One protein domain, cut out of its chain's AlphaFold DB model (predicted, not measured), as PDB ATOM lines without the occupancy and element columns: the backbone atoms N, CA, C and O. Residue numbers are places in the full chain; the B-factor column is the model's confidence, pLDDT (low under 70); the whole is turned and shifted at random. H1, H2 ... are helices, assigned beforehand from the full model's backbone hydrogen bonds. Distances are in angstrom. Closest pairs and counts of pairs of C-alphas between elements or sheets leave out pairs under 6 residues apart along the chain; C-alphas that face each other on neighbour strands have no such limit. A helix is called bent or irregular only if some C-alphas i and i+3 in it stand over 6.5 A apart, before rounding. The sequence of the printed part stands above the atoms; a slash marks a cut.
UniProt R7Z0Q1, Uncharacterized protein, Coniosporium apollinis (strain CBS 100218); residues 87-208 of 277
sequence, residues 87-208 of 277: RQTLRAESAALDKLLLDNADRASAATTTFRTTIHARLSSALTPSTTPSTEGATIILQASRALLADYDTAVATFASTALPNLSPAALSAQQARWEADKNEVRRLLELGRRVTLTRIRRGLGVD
ATOM      1  N   ARG A  87     212.608  95.144 132.890       93.94
ATOM      2  CA  ARG A  87     211.373  95.478 132.161       93.94
ATOM      3  C   ARG A  87     210.353  96.183 133.048       93.94
ATOM      4  O   ARG A  87     209.677  97.091 132.575       93.94
ATOM      5  N   GLN A  88     210.219  95.777 134.308       93.94
ATOM      6  CA  GLN A  88     209.346  96.459 135.265       93.94
ATOM      7  C   GLN A  88     209.836  97.879 135.557       93.94
ATOM      8  O   GLN A  88     209.020  98.799 135.530       93.94
ATOM      9  N   THR A  89     211.143  98.075 135.742       94.31
ATOM     10  CA  THR A  89     211.731  99.410 135.920       94.31
ATOM     11  C   THR A  89     211.469 100.293 134.704       94.31
ATOM     12  O   THR A  89     210.961 101.394 134.867       94.31
ATOM     13  N   LEU A  90     211.694  99.789 133.484       91.00
ATOM     14  CA  LEU A  90     211.413 100.541 132.258       91.00
ATOM     15  C   LEU A  90     209.938 100.932 132.123       91.00
ATOM     16  O   LEU A  90     209.644 102.055 131.729       91.00
ATOM     17  N   ARG A  91     209.005 100.032 132.463       93.88
ATOM     18  CA  ARG A  91     207.562 100.343 132.451       93.88
ATOM     19  C   ARG A  91     207.199 101.400 133.499       93.88
ATOM     20  O   ARG A  91     206.347 102.245 133.245       93.88
ATOM     21  N   ALA A  92     207.820 101.348 134.678       91.56
ATOM     22  CA  ALA A  92     207.595 102.334 135.731       91.56
ATOM     23  C   ALA A  92     208.166 103.708 135.349       91.56
ATOM     24  O   ALA A  92     207.504 104.725 135.544       91.56
ATOM     25  N   GLU A  93     209.362 103.738 134.761       89.31
ATOM     26  CA  GLU A  93     209.998 104.959 134.264       89.31
ATOM     27  C   GLU A  93     209.233 105.561 133.084       89.31
ATOM     28  O   GLU A  93     209.015 106.772 133.069       89.31
ATOM     29  N   SER A  94     208.758 104.743 132.136       89.69
ATOM     30  CA  SER A  94     207.938 105.235 131.025       89.69
ATOM     31  C   SER A  94     206.632 105.842 131.532       89.69
ATOM     32  O   SER A  94     206.298 106.958 131.152       89.69
ATOM     33  N   ALA A  95     205.946 105.178 132.469       89.62
ATOM     34  CA  ALA A  95     204.729 105.711 133.077       89.62
ATOM     35  C   ALA A  95     204.983 107.011 133.866       89.62
ATOM     36  O   ALA A  95     204.157 107.924 133.851       89.62
ATOM     37  N   ALA A  96     206.127 107.119 134.551       88.69
ATOM     38  CA  ALA A  96     206.521 108.344 135.242       88.69
ATOM     39  C   ALA A  96     206.803 109.491 134.259       88.69
ATOM     40  O   ALA A  96     206.440 110.637 134.533       88.69
ATOM     41  N   LEU A  97     207.416 109.187 133.113       84.06
ATOM     42  CA  LEU A  97     207.699 110.157 132.061       84.06
ATOM     43  C   LEU A  97     206.414 110.623 131.367       84.06
ATOM     44  O   LEU A  97     206.229 111.828 131.211       84.06
ATOM     45  N   ASP A  98     205.498 109.707 131.049       81.81
ATOM     46  CA  ASP A  98     204.182 110.033 130.484       81.81
ATOM     47  C   ASP A  98     203.390 110.951 131.422       81.81
ATOM     48  O   ASP A  98     202.837 111.966 130.995       81.81
ATOM     49  N   LYS A  99     203.411 110.659 132.730       87.94
ATOM     50  CA  LYS A  99     202.794 111.523 133.743       87.94
ATOM     51  C   LYS A  99     203.429 112.915 133.776       87.94
ATOM     52  O   LYS A  99     202.715 113.907 133.851       87.94
ATOM     53  N   LEU A 100     204.759 113.004 133.709       85.38
ATOM     54  CA  LEU A 100     205.466 114.288 133.711       85.38
ATOM     55  C   LEU A 100     205.119 115.110 132.462       85.38
ATOM     56  O   LEU A 100     204.916 116.317 132.567       85.38
ATOM     57  N   LEU A 101     205.023 114.467 131.294       75.81
ATOM     58  CA  LEU A 101     204.606 115.125 130.055       75.81
ATOM     59  C   LEU A 101     203.177 115.667 130.152       75.81
ATOM     60  O   LEU A 101     202.957 116.815 129.763       75.81
ATOM     61  N   LEU A 102     202.247 114.890 130.716       85.88
ATOM     62  CA  LEU A 102     200.867 115.322 130.944       85.88
ATOM     63  C   LEU A 102     200.807 116.513 131.916       85.88
ATOM     64  O   LEU A 102     200.263 117.559 131.573       85.88
ATOM     65  N   ASP A 103     201.488 116.418 133.064       84.06
ATOM     66  CA  ASP A 103     201.567 117.506 134.049       84.06
ATOM     67  C   ASP A 103     202.174 118.789 133.441       84.06
ATOM     68  O   ASP A 103     201.787 119.907 133.790       84.06
ATOM     69  N   ASN A 104     203.156 118.660 132.539       73.38
ATOM     70  CA  ASN A 104     203.747 119.807 131.846       73.38
ATOM     71  C   ASN A 104     202.796 120.417 130.813       73.38
ATOM     72  O   ASN A 104     202.764 121.643 130.683       73.38
ATOM     73  N   ALA A 105     202.031 119.591 130.092       68.75
ATOM     74  CA  ALA A 105     201.001 120.066 129.176       68.75
ATOM     75  C   ALA A 105     199.928 120.865 129.934       68.75
ATOM     76  O   ALA A 105     199.614 121.987 129.532       68.75
ATOM     77  N   ASP A 106     199.480 120.365 131.089       79.88
ATOM     78  CA  ASP A 106     198.505 121.034 131.959       79.88
ATOM     79  C   ASP A 106     199.040 122.350 132.543       79.88
ATOM     80  O   ASP A 106     198.345 123.364 132.609       79.88
ATOM     81  N   ARG A 107     200.317 122.395 132.943       76.62
ATOM     82  CA  ARG A 107     200.939 123.654 133.392       76.62
ATOM     83  C   ARG A 107     201.040 124.669 132.262       76.62
ATOM     84  O   ARG A 107     200.822 125.860 132.492       76.62
ATOM     85  N   ALA A 108     201.375 124.220 131.054       65.69
ATOM     86  CA  ALA A 108     201.462 125.089 129.889       65.69
ATOM     87  C   ALA A 108     200.082 125.634 129.484       65.69
ATOM     88  O   ALA A 108     199.965 126.830 129.184       65.69
ATOM     89  N   SER A 109     199.028 124.810 129.526       71.56
ATOM     90  CA  SER A 109     197.651 125.247 129.262       71.56
ATOM     91  C   SER A 109     197.179 126.244 130.327       71.56
ATOM     92  O   SER A 109     196.765 127.355 129.979       71.56
ATOM     93  N   ALA A 110     197.377 125.947 131.615       77.69
ATOM     94  CA  ALA A 110     197.021 126.832 132.724       77.69
ATOM     95  C   ALA A 110     197.755 128.187 132.670       77.69
ATOM     96  O   ALA A 110     197.144 129.245 132.872       77.69
ATOM     97  N   ALA A 111     199.053 128.186 132.343       68.81
ATOM     98  CA  ALA A 111     199.835 129.410 132.156       68.81
ATOM     99  C   ALA A 111     199.290 130.253 130.992       68.81
ATOM    100  O   ALA A 111     199.122 131.469 131.119       68.81
ATOM    101  N   THR A 112     198.932 129.604 129.881       66.94
ATOM    102  CA  THR A 112     198.339 130.269 128.714       66.94
ATOM    103  C   THR A 112     196.971 130.874 129.048       66.94
ATOM    104  O   THR A 112     196.685 132.013 128.669       66.94
ATOM    105  N   THR A 113     196.134 130.166 129.806       73.56
ATOM    106  CA  THR A 113     194.822 130.652 130.263       73.56
ATOM    107  C   THR A 113     194.956 131.841 131.217       73.56
ATOM    108  O   THR A 113     194.245 132.842 131.075       73.56
ATOM    109  N   THR A 114     195.925 131.802 132.131       74.50
ATOM    110  CA  THR A 114     196.232 132.917 133.046       74.50
ATOM    111  C   THR A 114     196.714 134.155 132.282       74.50
ATOM    112  O   THR A 114     196.279 135.280 132.540       74.50
ATOM    113  N   PHE A 115     197.563 133.961 131.273       73.00
ATOM    114  CA  PHE A 115     198.010 135.041 130.397       73.00
ATOM    115  C   PHE A 115     196.835 135.667 129.632       73.00
ATOM    116  O   PHE A 115     196.643 136.883 129.668       73.00
ATOM    117  N   ARG A 116     195.976 134.845 129.013       68.81
ATOM    118  CA  ARG A 116     194.787 135.312 128.276       68.81
ATOM    119  C   ARG A 116     193.813 136.088 129.157       68.81
ATOM    120  O   ARG A 116     193.330 137.142 128.746       68.81
ATOM    121  N   THR A 117     193.518 135.588 130.354       73.50
ATOM    122  CA  THR A 117     192.619 136.265 131.303       73.50
ATOM    123  C   THR A 117     193.196 137.603 131.758       73.50
ATOM    124  O   THR A 117     192.478 138.601 131.758       73.50
ATOM    125  N   THR A 118     194.504 137.666 132.023       72.50
ATOM    126  CA  THR A 118     195.209 138.913 132.366       72.50
ATOM    127  C   THR A 118     195.132 139.935 131.230       72.50
ATOM    128  O   THR A 118     194.821 141.106 131.454       72.50
ATOM    129  N   ILE A 119     195.351 139.495 129.990       70.88
ATOM    130  CA  ILE A 119     195.216 140.328 128.790       70.88
ATOM    131  C   ILE A 119     193.797 140.856 128.648       70.88
ATOM    132  O   ILE A 119     193.599 142.053 128.445       70.88
ATOM    133  N   HIS A 120     192.811 139.968 128.759       68.69
ATOM    134  CA  HIS A 120     191.411 140.330 128.623       68.69
ATOM    135  C   HIS A 120     191.000 141.337 129.702       68.69
ATOM    136  O   HIS A 120     190.327 142.316 129.393       68.69
ATOM    137  N   ALA A 121     191.446 141.155 130.946       70.06
ATOM    138  CA  ALA A 121     191.208 142.095 132.040       70.06
ATOM    139  C   ALA A 121     191.831 143.474 131.759       70.06
ATOM    140  O   ALA A 121     191.167 144.496 131.914       70.06
ATOM    141  N   ARG A 122     193.076 143.524 131.267       67.19
ATOM    142  CA  ARG A 122     193.739 144.792 130.914       67.19
ATOM    143  C   ARG A 122     193.064 145.495 129.739       67.19
ATOM    144  O   ARG A 122     192.854 146.701 129.794       67.19
ATOM    145  N   LEU A 123     192.704 144.754 128.691       66.94
ATOM    146  CA  LEU A 123     192.011 145.311 127.528       66.94
ATOM    147  C   LEU A 123     190.605 145.782 127.892       66.94
ATOM    148  O   LEU A 123     190.238 146.889 127.526       66.94
ATOM    149  N   SER A 124     189.836 144.989 128.637       70.56
ATOM    150  CA  SER A 124     188.504 145.403 129.097       70.56
ATOM    151  C   SER A 124     188.580 146.641 129.986       70.56
ATOM    152  O   SER A 124     187.843 147.584 129.729       70.56
ATOM    153  N   SER A 125     189.534 146.705 130.922       69.50
ATOM    154  CA  SER A 125     189.783 147.904 131.732       69.50
ATOM    155  C   SER A 125     190.161 149.127 130.888       69.50
ATOM    156  O   SER A 125     189.731 150.233 131.207       69.50
ATOM    157  N   ALA A 126     190.945 148.951 129.820       59.75
ATOM    158  CA  ALA A 126     191.329 150.030 128.908       59.75
ATOM    159  C   ALA A 126     190.191 150.472 127.971       59.75
ATOM    160  O   ALA A 126     190.175 151.613 127.517       59.75
ATOM    161  N   LEU A 127     189.265 149.561 127.655       60.16
ATOM    162  CA  LEU A 127     188.125 149.791 126.767       60.16
ATOM    163  C   LEU A 127     186.872 150.252 127.517       60.16
ATOM    164  O   LEU A 127     185.932 150.706 126.864       60.16
ATOM    165  N   THR A 128     186.835 150.149 128.852       67.88
ATOM    166  CA  THR A 128     185.769 150.749 129.660       67.88
ATOM    167  C   THR A 128     185.684 152.234 129.305       67.88
ATOM    168  O   THR A 128     186.692 152.932 129.431       67.88
ATOM    169  N   PRO A 129     184.531 152.716 128.812       51.56
ATOM    170  CA  PRO A 129     184.417 154.049 128.246       51.56
ATOM    171  C   PRO A 129     184.692 155.088 129.331       51.56
ATOM    172  O   PRO A 129     183.846 155.375 130.175       51.56
ATOM    173  N   SER A 130     185.895 155.662 129.302       47.25
ATOM    174  CA  SER A 130     186.136 156.951 129.932       47.25
ATOM    175  C   SER A 130     185.208 157.942 129.240       47.25
ATOM    176  O   SER A 130     185.246 158.089 128.019       47.25
ATOM    177  N   THR A 131     184.352 158.610 130.007       50.16
ATOM    178  CA  THR A 131     183.357 159.591 129.537       50.16
ATOM    179  C   THR A 131     183.959 160.798 128.807       50.16
ATOM    180  O   THR A 131     183.229 161.659 128.323       50.16
ATOM    181  N   THR A 132     185.283 160.871 128.692       49.88
ATOM    182  CA  THR A 132     185.998 161.825 127.851       49.88
ATOM    183  C   THR A 132     186.566 161.104 126.618       49.88
ATOM    184  O   THR A 132     187.390 160.200 126.774       49.88
ATOM    185  N   PRO A 133     186.191 161.494 125.378       51.94
ATOM    186  CA  PRO A 133     186.872 161.053 124.161       51.94
ATOM    187  C   PRO A 133     188.250 161.722 124.117       51.94
ATOM    188  O   PRO A 133     188.484 162.711 123.428       51.94
ATOM    189  N   SER A 134     189.147 161.227 124.960       54.28
ATOM    190  CA  SER A 134     190.454 161.801 125.213       54.28
ATOM    191  C   SER A 134     191.503 160.980 124.479       54.28
ATOM    192  O   SER A 134     191.458 159.746 124.451       54.28
ATOM    193  N   THR A 135     192.491 161.669 123.917       58.09
ATOM    194  CA  THR A 135     193.768 161.100 123.463       58.09
ATOM    195  C   THR A 135     194.384 160.149 124.498       58.09
ATOM    196  O   THR A 135     195.085 159.210 124.130       58.09
ATOM    197  N   GLU A 136     194.034 160.337 125.770       57.97
ATOM    198  CA  GLU A 136     194.354 159.486 126.911       57.97
ATOM    199  C   GLU A 136     193.869 158.032 126.766       57.97
ATOM    200  O   GLU A 136     194.618 157.101 127.056       57.97
ATOM    201  N   GLY A 137     192.670 157.792 126.221       60.03
ATOM    202  CA  GLY A 137     192.182 156.430 125.962       60.03
ATOM    203  C   GLY A 137     193.030 155.705 124.911       60.03
ATOM    204  O   GLY A 137     193.389 154.537 125.068       60.03
ATOM    205  N   ALA A 138     193.450 156.425 123.866       60.53
ATOM    206  CA  ALA A 138     194.351 155.881 122.854       60.53
ATOM    207  C   ALA A 138     195.749 155.601 123.418       60.53
ATOM    208  O   ALA A 138     196.351 154.582 123.075       60.53
ATOM    209  N   THR A 139     196.268 156.464 124.298       68.06
ATOM    210  CA  THR A 139     197.554 156.213 124.958       68.06
ATOM    211  C   THR A 139     197.475 155.027 125.909       68.06
ATOM    212  O   THR A 139     198.393 154.215 125.891       68.06
ATOM    213  N   ILE A 140     196.374 154.853 126.649       71.38
ATOM    214  CA  ILE A 140     196.160 153.688 127.520       71.38
ATOM    215  C   ILE A 140     196.146 152.397 126.692       71.38
ATOM    216  O   ILE A 140     196.856 151.453 127.031       71.38
ATOM    217  N   ILE A 141     195.428 152.354 125.564       66.38
ATOM    218  CA  ILE A 141     195.409 151.177 124.673       66.38
ATOM    219  C   ILE A 141     196.804 150.899 124.085       66.38
ATOM    220  O   ILE A 141     197.250 149.750 124.017       66.38
ATOM    221  N   LEU A 142     197.539 151.942 123.689       70.12
ATOM    222  CA  LEU A 142     198.919 151.816 123.204       70.12
ATOM    223  C   LEU A 142     199.881 151.312 124.282       70.12
ATOM    224  O   LEU A 142     200.795 150.536 124.005       70.12
ATOM    225  N   GLN A 143     199.692 151.749 125.518       76.50
ATOM    226  CA  GLN A 143     200.529 151.355 126.641       76.50
ATOM    227  C   GLN A 143     200.213 149.918 127.070       76.50
ATOM    228  O   GLN A 143     201.131 149.126 127.270       76.50
ATOM    229  N   ALA A 144     198.929 149.548 127.090       71.38
ATOM    230  CA  ALA A 144     198.470 148.188 127.341       71.38
ATOM    231  C   ALA A 144     198.994 147.207 126.283       71.38
ATOM    232  O   ALA A 144     199.512 146.155 126.643       71.38
ATOM    233  N   SER A 145     198.935 147.562 124.994       72.25
ATOM    234  CA  SER A 145     199.466 146.722 123.906       72.25
ATOM    235  C   SER A 145     200.987 146.544 123.967       72.25
ATOM    236  O   SER A 145     201.482 145.447 123.718       72.25
ATOM    237  N   ARG A 146     201.741 147.579 124.362       77.44
ATOM    238  CA  ARG A 146     203.189 147.460 124.613       77.44
ATOM    239  C   ARG A 146     203.508 146.552 125.799       77.44
ATOM    240  O   ARG A 146     204.402 145.721 125.683       77.44
ATOM    241  N   ALA A 147     202.780 146.691 126.909       77.81
ATOM    242  CA  ALA A 147     202.949 145.826 128.077       77.81
ATOM    243  C   ALA A 147     202.654 144.357 127.732       77.81
ATOM    244  O   ALA A 147     203.410 143.468 128.096       77.81
ATOM    245  N   LEU A 148     201.608 144.122 126.939       74.44
ATOM    246  CA  LEU A 148     201.245 142.815 126.389       74.44
ATOM    247  C   LEU A 148     202.376 142.154 125.591       74.44
ATOM    248  O   LEU A 148     202.655 140.971 125.774       74.44
ATOM    249  N   LEU A 149     203.027 142.917 124.709       76.12
ATOM    250  CA  LEU A 149     204.166 142.427 123.931       76.12
ATOM    251  C   LEU A 149     205.364 142.085 124.828       76.12
ATOM    252  O   LEU A 149     206.035 141.088 124.582       76.12
ATOM    253  N   ALA A 150     205.614 142.879 125.871       81.56
ATOM    254  CA  ALA A 150     206.685 142.613 126.829       81.56
ATOM    255  C   ALA A 150     206.411 141.357 127.680       81.56
ATOM    256  O   ALA A 150     207.311 140.536 127.878       81.56
ATOM    257  N   ASP A 151     205.169 141.171 128.136       77.31
ATOM    258  CA  ASP A 151     204.758 139.974 128.877       77.31
ATOM    259  C   ASP A 151     204.889 138.719 127.997       77.31
ATOM    260  O   ASP A 151     205.381 137.689 128.456       77.31
ATOM    261  N   TYR A 152     204.523 138.816 126.711       74.50
ATOM    262  CA  TYR A 152     204.710 137.728 125.747       74.50
ATOM    263  C   TYR A 152     206.192 137.379 125.553       74.50
ATOM    264  O   TYR A 152     206.565 136.209 125.615       74.50
ATOM    265  N   ASP A 153     207.055 138.383 125.374       77.75
ATOM    266  CA  ASP A 153     208.500 138.173 125.227       77.75
ATOM    267  C   ASP A 153     209.112 137.516 126.477       77.75
ATOM    268  O   ASP A 153     209.975 136.642 126.364       77.75
ATOM    269  N   THR A 154     208.611 137.874 127.662       83.62
ATOM    270  CA  THR A 154     209.003 137.247 128.931       83.62
ATOM    271  C   THR A 154     208.554 135.788 128.986       83.62
ATOM    272  O   THR A 154     209.367 134.919 129.293       83.62
ATOM    273  N   ALA A 155     207.298 135.505 128.618       72.81
ATOM    274  CA  ALA A 155     206.751 134.150 128.577       72.81
ATOM    275  C   ALA A 155     207.569 133.240 127.648       72.81
ATOM    276  O   ALA A 155     207.946 132.136 128.050       72.81
ATOM    277  N   VAL A 156     207.918 133.727 126.450       71.12
ATOM    278  CA  VAL A 156     208.779 133.017 125.490       71.12
ATOM    279  C   VAL A 156     210.156 132.724 126.090       71.12
ATOM    280  O   VAL A 156     210.637 131.600 125.966       71.12
ATOM    281  N   ALA A 157     210.777 133.685 126.783       77.00
ATOM    282  CA  ALA A 157     212.072 133.476 127.431       77.00
ATOM    283  C   ALA A 157     212.007 132.421 128.552       77.00
ATOM    284  O   ALA A 157     212.891 131.565 128.644       77.00
ATOM    285  N   THR A 158     210.946 132.423 129.366       78.25
ATOM    286  CA  THR A 158     210.726 131.375 130.375       78.25
ATOM    287  C   THR A 158     210.519 130.006 129.740       78.25
ATOM    288  O   THR A 158     211.215 129.070 130.124       78.25
ATOM    289  N   PHE A 159     209.647 129.889 128.734       67.19
ATOM    290  CA  PHE A 159     209.409 128.626 128.029       67.19
ATOM    291  C   PHE A 159     210.678 128.085 127.390       67.19
ATOM    292  O   PHE A 159     210.953 126.893 127.503       67.19
ATOM    293  N   ALA A 160     211.462 128.962 126.766       68.19
ATOM    294  CA  ALA A 160     212.782 128.622 126.281       68.19
ATOM    295  C   ALA A 160     213.603 128.013 127.430       68.19
ATOM    296  O   ALA A 160     213.971 126.849 127.357       68.19
ATOM    297  N   SER A 161     213.789 128.720 128.547       74.62
ATOM    298  CA  SER A 161     214.604 128.220 129.664       74.62
ATOM    299  C   SER A 161     214.121 126.902 130.300       74.62
ATOM    300  O   SER A 161     214.950 126.144 130.799       74.62
ATOM    301  N   THR A 162     212.816 126.599 130.274       71.31
ATOM    302  CA  THR A 162     212.240 125.418 130.944       71.31
ATOM    303  C   THR A 162     212.009 124.216 130.030       71.31
ATOM    304  O   THR A 162     212.113 123.085 130.494       71.31
ATOM    305  N   ALA A 163     211.681 124.423 128.750       62.03
ATOM    306  CA  ALA A 163     211.340 123.346 127.811       62.03
ATOM    307  C   ALA A 163     212.529 122.893 126.940       62.03
ATOM    308  O   ALA A 163     212.527 121.771 126.435       62.03
ATOM    309  N   LEU A 164     213.568 123.731 126.808       58.09
ATOM    310  CA  LEU A 164     214.751 123.479 125.972       58.09
ATOM    311  C   LEU A 164     215.523 122.168 126.221       58.09
ATOM    312  O   LEU A 164     216.020 121.633 125.230       58.09
ATOM    313  N   PRO A 165     215.682 121.620 127.445       62.44
ATOM    314  CA  PRO A 165     216.639 120.526 127.635       62.44
ATOM    315  C   PRO A 165     216.222 119.185 127.005       62.44
ATOM    316  O   PRO A 165     217.079 118.322 126.842       62.44
ATOM    317  N   ASN A 166     214.953 119.009 126.612       64.56
ATOM    318  CA  ASN A 166     214.423 117.717 126.146       64.56
ATOM    319  C   ASN A 166     213.977 117.699 124.670       64.56
ATOM    320  O   ASN A 166     213.558 116.657 124.169       64.56
ATOM    321  N   LEU A 167     214.040 118.832 123.963       72.06
ATOM    322  CA  LEU A 167     213.617 118.933 122.563       72.06
ATOM    323  C   LEU A 167     214.795 118.694 121.615       72.06
ATOM    324  O   LEU A 167     215.903 119.184 121.832       72.06
ATOM    325  N   SER A 168     214.551 117.974 120.516       81.12
ATOM    326  CA  SER A 168     215.562 117.838 119.465       81.12
ATOM    327  C   SER A 168     215.853 119.209 118.830       81.12
ATOM    328  O   SER A 168     214.936 120.027 118.699       81.12
ATOM    329  N   PRO A 169     217.088 119.474 118.364       77.06
ATOM    330  CA  PRO A 169     217.438 120.756 117.746       77.06
ATOM    331  C   PRO A 169     216.532 121.138 116.564       77.06
ATOM    332  O   PRO A 169     216.258 122.315 116.339       77.06
ATOM    333  N   ALA A 170     216.036 120.139 115.823       77.19
ATOM    334  CA  ALA A 170     215.117 120.334 114.705       77.19
ATOM    335  C   ALA A 170     213.690 120.694 115.156       77.19
ATOM    336  O   ALA A 170     213.053 121.552 114.551       77.19
ATOM    337  N   ALA A 171     213.186 120.067 116.225       75.12
ATOM    338  CA  ALA A 171     211.890 120.430 116.799       75.12
ATOM    339  C   ALA A 171     211.929 121.850 117.380       75.12
ATOM    340  O   ALA A 171     210.992 122.628 117.206       75.12
ATOM    341  N   LEU A 172     213.057 122.206 117.994       75.00
ATOM    342  CA  LEU A 172     213.269 123.516 118.584       75.00
ATOM    343  C   LEU A 172     213.287 124.642 117.550       75.00
ATOM    344  O   LEU A 172     212.619 125.655 117.733       75.00
ATOM    345  N   SER A 173     214.012 124.455 116.444       76.31
ATOM    346  CA  SER A 173     214.077 125.454 115.375       76.31
ATOM    347  C   SER A 173     212.721 125.652 114.691       76.31
ATOM    348  O   SER A 173     212.331 126.788 114.419       76.31
ATOM    349  N   ALA A 174     211.960 124.574 114.479       77.94
ATOM    350  CA  ALA A 174     210.604 124.652 113.941       77.94
ATOM    351  C   ALA A 174     209.648 125.395 114.889       77.94
ATOM    352  O   ALA A 174     208.837 126.210 114.443       77.94
ATOM    353  N   GLN A 175     209.752 125.142 116.195       76.44
ATOM    354  CA  GLN A 175     208.952 125.824 117.209       76.44
ATOM    355  C   GLN A 175     209.315 127.310 117.312       76.44
ATOM    356  O   GLN A 175     208.425 128.158 117.352       76.44
ATOM    357  N   GLN A 176     210.604 127.641 117.258       76.94
ATOM    358  CA  GLN A 176     211.083 129.020 117.272       76.94
ATOM    359  C   GLN A 176     210.632 129.798 116.027       76.94
ATOM    360  O   GLN A 176     210.150 130.921 116.158       76.94
ATOM    361  N   ALA A 177     210.676 129.183 114.842       79.31
ATOM    362  CA  ALA A 177     210.167 129.790 113.611       79.31
ATOM    363  C   ALA A 177     208.654 130.072 113.678       79.31
ATOM    364  O   ALA A 177     208.200 131.134 113.247       79.31
ATOM    365  N   ARG A 178     207.865 129.150 114.252       78.12
ATOM    366  CA  ARG A 178     206.426 129.366 114.488       78.12
ATOM    367  C   ARG A 178     206.187 130.528 115.449       78.12
ATOM    368  O   ARG A 178     205.389 131.406 115.148       78.12
ATOM    369  N   TRP A 179     206.923 130.585 116.556       76.06
ATOM    370  CA  TRP A 179     206.802 131.684 117.513       76.06
ATOM    371  C   TRP A 179     207.188 133.039 116.933       76.06
ATOM    372  O   TRP A 179     206.535 134.037 117.236       76.06
ATOM    373  N   GLU A 180     208.224 133.099 116.099       79.81
ATOM    374  CA  GLU A 180     208.584 134.329 115.396       79.81
ATOM    375  C   GLU A 180     207.486 134.767 114.422       79.81
ATOM    376  O   GLU A 180     207.167 135.957 114.362       79.81
ATOM    377  N   ALA A 181     206.861 133.823 113.712       79.69
ATOM    378  CA  ALA A 181     205.717 134.107 112.852       79.69
ATOM    379  C   ALA A 181     204.527 134.659 113.656       79.69
ATOM    380  O   ALA A 181     204.008 135.723 113.316       79.69
ATOM    381  N   ASP A 182     204.162 134.010 114.765       74.25
ATOM    382  CA  ASP A 182     203.072 134.451 115.644       74.25
ATOM    383  C   ASP A 182     203.355 135.836 116.235       74.25
ATOM    384  O   ASP A 182     202.501 136.724 116.226       74.25
ATOM    385  N   LYS A 183     204.589 136.068 116.694       77.31
ATOM    386  CA  LYS A 183     205.039 137.362 117.217       77.31
ATOM    387  C   LYS A 183     204.920 138.467 116.169       77.31
ATOM    388  O   LYS A 183     204.498 139.581 116.492       77.31
ATOM    389  N   ASN A 184     205.288 138.182 114.923       77.88
ATOM    390  CA  ASN A 184     205.170 139.137 113.826       77.88
ATOM    391  C   ASN A 184     203.706 139.401 113.454       77.88
ATOM    392  O   ASN A 184     203.353 140.560 113.230       77.88
ATOM    393  N   GLU A 185     202.843 138.384 113.472       78.44
ATOM    394  CA  GLU A 185     201.413 138.565 113.208       78.44
ATOM    395  C   GLU A 185     200.723 139.362 114.321       78.44
ATOM    396  O   GLU A 185     199.995 140.312 114.037       78.44
ATOM    397  N   VAL A 186     201.013 139.075 115.595       72.81
ATOM    398  CA  VAL A 186     200.492 139.858 116.729       72.81
ATOM    399  C   VAL A 186     200.924 141.319 116.619       72.81
ATOM    400  O   VAL A 186     200.100 142.220 116.779       72.81
ATOM    401  N   ARG A 187     202.193 141.585 116.285       74.62
ATOM    402  CA  ARG A 187     202.669 142.955 116.032       74.62
ATOM    403  C   ARG A 187     201.922 143.610 114.879       74.62
ATOM    404  O   ARG A 187     201.481 144.747 115.032       74.62
ATOM    405  N   ARG A 188     201.738 142.902 113.760       81.25
ATOM    406  CA  ARG A 188     200.992 143.397 112.595       81.25
ATOM    407  C   ARG A 188     199.566 143.785 112.983       81.25
ATOM    408  O   ARG A 188     199.129 144.883 112.647       81.25
ATOM    409  N   LEU A 189     198.869 142.930 113.734       75.75
ATOM    410  CA  LEU A 189     197.505 143.174 114.205       75.75
ATOM    411  C   LEU A 189     197.422 144.340 115.199       75.75
ATOM    412  O   LEU A 189     196.492 145.141 115.116       75.75
ATOM    413  N   LEU A 190     198.391 144.484 116.107       72.75
ATOM    414  CA  LEU A 190     198.451 145.621 117.032       72.75
ATOM    415  C   LEU A 190     198.731 146.943 116.303       72.75
ATOM    416  O   LEU A 190     198.081 147.949 116.583       72.75
ATOM    417  N   GLU A 191     199.653 146.947 115.337       74.50
ATOM    418  CA  GLU A 191     199.952 148.109 114.490       74.50
ATOM    419  C   GLU A 191     198.727 148.512 113.654       74.50
ATOM    420  O   GLU A 191     198.417 149.699 113.514       74.50
ATOM    421  N   LEU A 192     198.003 147.519 113.132       75.88
ATOM    422  CA  LEU A 192     196.753 147.706 112.402       75.88
ATOM    423  C   LEU A 192     195.670 148.298 113.312       75.88
ATOM    424  O   LEU A 192     195.073 149.321 112.978       75.88
ATOM    425  N   GLY A 193     195.464 147.711 114.494       73.12
ATOM    426  CA  GLY A 193     194.513 148.200 115.492       73.12
ATOM    427  C   GLY A 193     194.814 149.638 115.916       73.12
ATOM    428  O   GLY A 193     193.906 150.471 115.977       73.12
ATOM    429  N   ARG A 194     196.095 149.972 116.113       72.75
ATOM    430  CA  ARG A 194     196.560 151.342 116.364       72.75
ATOM    431  C   ARG A 194     196.184 152.284 115.224       72.75
ATOM    432  O   ARG A 194     195.609 153.338 115.494       72.75
ATOM    433  N   ARG A 195     196.514 151.936 113.975       73.75
ATOM    434  CA  ARG A 195     196.210 152.775 112.803       73.75
ATOM    435  C   ARG A 195     194.711 153.033 112.684       73.75
ATOM    436  O   ARG A 195     194.305 154.187 112.632       73.75
ATOM    437  N   VAL A 196     193.895 151.982 112.756       74.94
ATOM    438  CA  VAL A 196     192.428 152.083 112.684       74.94
ATOM    439  C   VAL A 196     191.868 152.960 113.803       74.94
ATOM    440  O   VAL A 196     191.008 153.806 113.555       74.94
ATOM    441  N   THR A 197     192.362 152.791 115.031       70.50
ATOM    442  CA  THR A 197     191.916 153.588 116.182       70.50
ATOM    443  C   THR A 197     192.273 155.062 115.997       70.50
ATOM    444  O   THR A 197     191.424 155.924 116.208       70.50
ATOM    445  N   LEU A 198     193.487 155.369 115.528       72.31
ATOM    446  CA  LEU A 198     193.902 156.743 115.242       72.31
ATOM    447  C   LEU A 198     193.063 157.381 114.133       72.31
ATOM    448  O   LEU A 198     192.607 158.507 114.313       72.31
ATOM    449  N   THR A 199     192.813 156.678 113.027       73.25
ATOM    450  CA  THR A 199     191.961 157.182 111.939       73.25
ATOM    451  C   THR A 199     190.541 157.460 112.431       73.25
ATOM    452  O   THR A 199     189.971 158.509 112.139       73.25
ATOM    453  N   ARG A 200     189.970 156.568 113.250       70.06
ATOM    454  CA  ARG A 200     188.640 156.774 113.847       70.06
ATOM    455  C   ARG A 200     188.604 157.970 114.795       70.06
ATOM    456  O   ARG A 200     187.661 158.749 114.726       70.06
ATOM    457  N   ILE A 201     189.627 158.145 115.631       69.31
ATOM    458  CA  ILE A 201     189.740 159.308 116.521       69.31
ATOM    459  C   ILE A 201     189.864 160.597 115.707       69.31
ATOM    460  O   ILE A 201     189.143 161.547 115.982       69.31
ATOM    461  N   ARG A 202     190.715 160.636 114.674       72.75
ATOM    462  CA  ARG A 202     190.861 161.821 113.809       72.75
ATOM    463  C   ARG A 202     189.560 162.186 113.101       72.75
ATOM    464  O   ARG A 202     189.188 163.361 113.091       72.75
ATOM    465  N   ARG A 203     188.833 161.184 112.598       73.62
ATOM    466  CA  ARG A 203     187.501 161.360 112.005       73.62
ATOM    467  C   ARG A 203     186.478 161.858 113.029       73.62
ATOM    468  O   ARG A 203     185.723 162.771 112.720       73.62
ATOM    469  N   GLY A 204     186.465 161.298 114.240       67.56
ATOM    470  CA  GLY A 204     185.565 161.713 115.324       67.56
ATOM    471  C   GLY A 204     185.853 163.120 115.860       67.56
ATOM    472  O   GLY A 204     184.927 163.839 116.214       67.56
ATOM    473  N   LEU A 205     187.121 163.538 115.860       69.44
ATOM    474  CA  LEU A 205     187.551 164.889 116.235       69.44
ATOM    475  C   LEU A 205     187.358 165.921 115.111       69.44
ATOM    476  O   LEU A 205     187.686 167.091 115.296       69.44
ATOM    477  N   GLY A 206     186.876 165.504 113.937       70.00
ATOM    478  CA  GLY A 206     186.698 166.383 112.784       70.00
ATOM    479  C   GLY A 206     188.003 166.933 112.196       70.00
ATOM    480  O   GLY A 206     187.969 167.854 111.383       70.00
ATOM    481  N   VAL A 207     189.158 166.378 112.590       70.31
ATOM    482  CA  VAL A 207     190.487 166.814 112.121       70.31
ATOM    483  C   VAL A 207     190.645 166.525 110.627       70.31
ATOM    484  O   VAL A 207     191.207 167.340 109.900       70.31
ATOM    485  N   ASP A 208     190.057 165.422 110.162       60.28
ATOM    486  CA  ASP A 208     190.065 165.020 108.752       60.28
ATOM    487  C   ASP A 208     188.853 165.565 107.968       60.28
ATOM    488  O   ASP A 208     188.720 165.320 106.777       60.28
TER     489      ASP A 208
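Overview. This is residues 87 to 208 of the 277 residues of an uncharacterized protein of Coniosporium apollinis (strain CBS 100218) (UniProt R7Z0Q1). Three long helices zigzag back and forth, H2 between H1 and H3, making a rod from which residues 87 to 103 of H1 stick out at one end. The printed part has 122 residues, all helix in class, with H1, H2, H3 in chain order and no named strand. It is only just extended, close to loose: the radius of gyration of the C-alphas is 20.9 A, the spans 77 by 28 by 16 A.

Arrangement. From Arg 87, H1, residues 87 to 127, leads to H2, residues 135 to 166. This hairpin touches through residues 119 to 127 and 137 to 148 alone, closest at C-alphas 126 and 141, 6.0 A, at a shallow tilt of 8 degrees, opposite ways. H2 is irregular, C-alphas 162 and 165 being 7.4 A apart, with a kink of 30 degrees near residue 160. H3, residues 169 to 204, forms a hairpin with H2; they touch, closest at C-alphas 145 and 190, 7.0 A, at a shallow tilt of 4 degrees, opposite ways. H1 and H3 are apart. Every O i to N i+4 pair is within hydrogen-bond range in H1 and H3, and 26 of 28 in H2.

Along the chain. Find C-alpha 87 at (211.373, 95.478, 132.161); H1 runs 59.3 A from there. H2 spans 48.1 A. H3 runs 52.0 A to C-alpha 204 at (185.565, 161.713, 115.324).

Size, cuts and confidence. The C-alphas farthest apart, of Arg 87 and Gly 206, are 77.5 A apart. The printed part has no cut and no long link. Look for pLDDT under 70 at residues 125 to 139, among others.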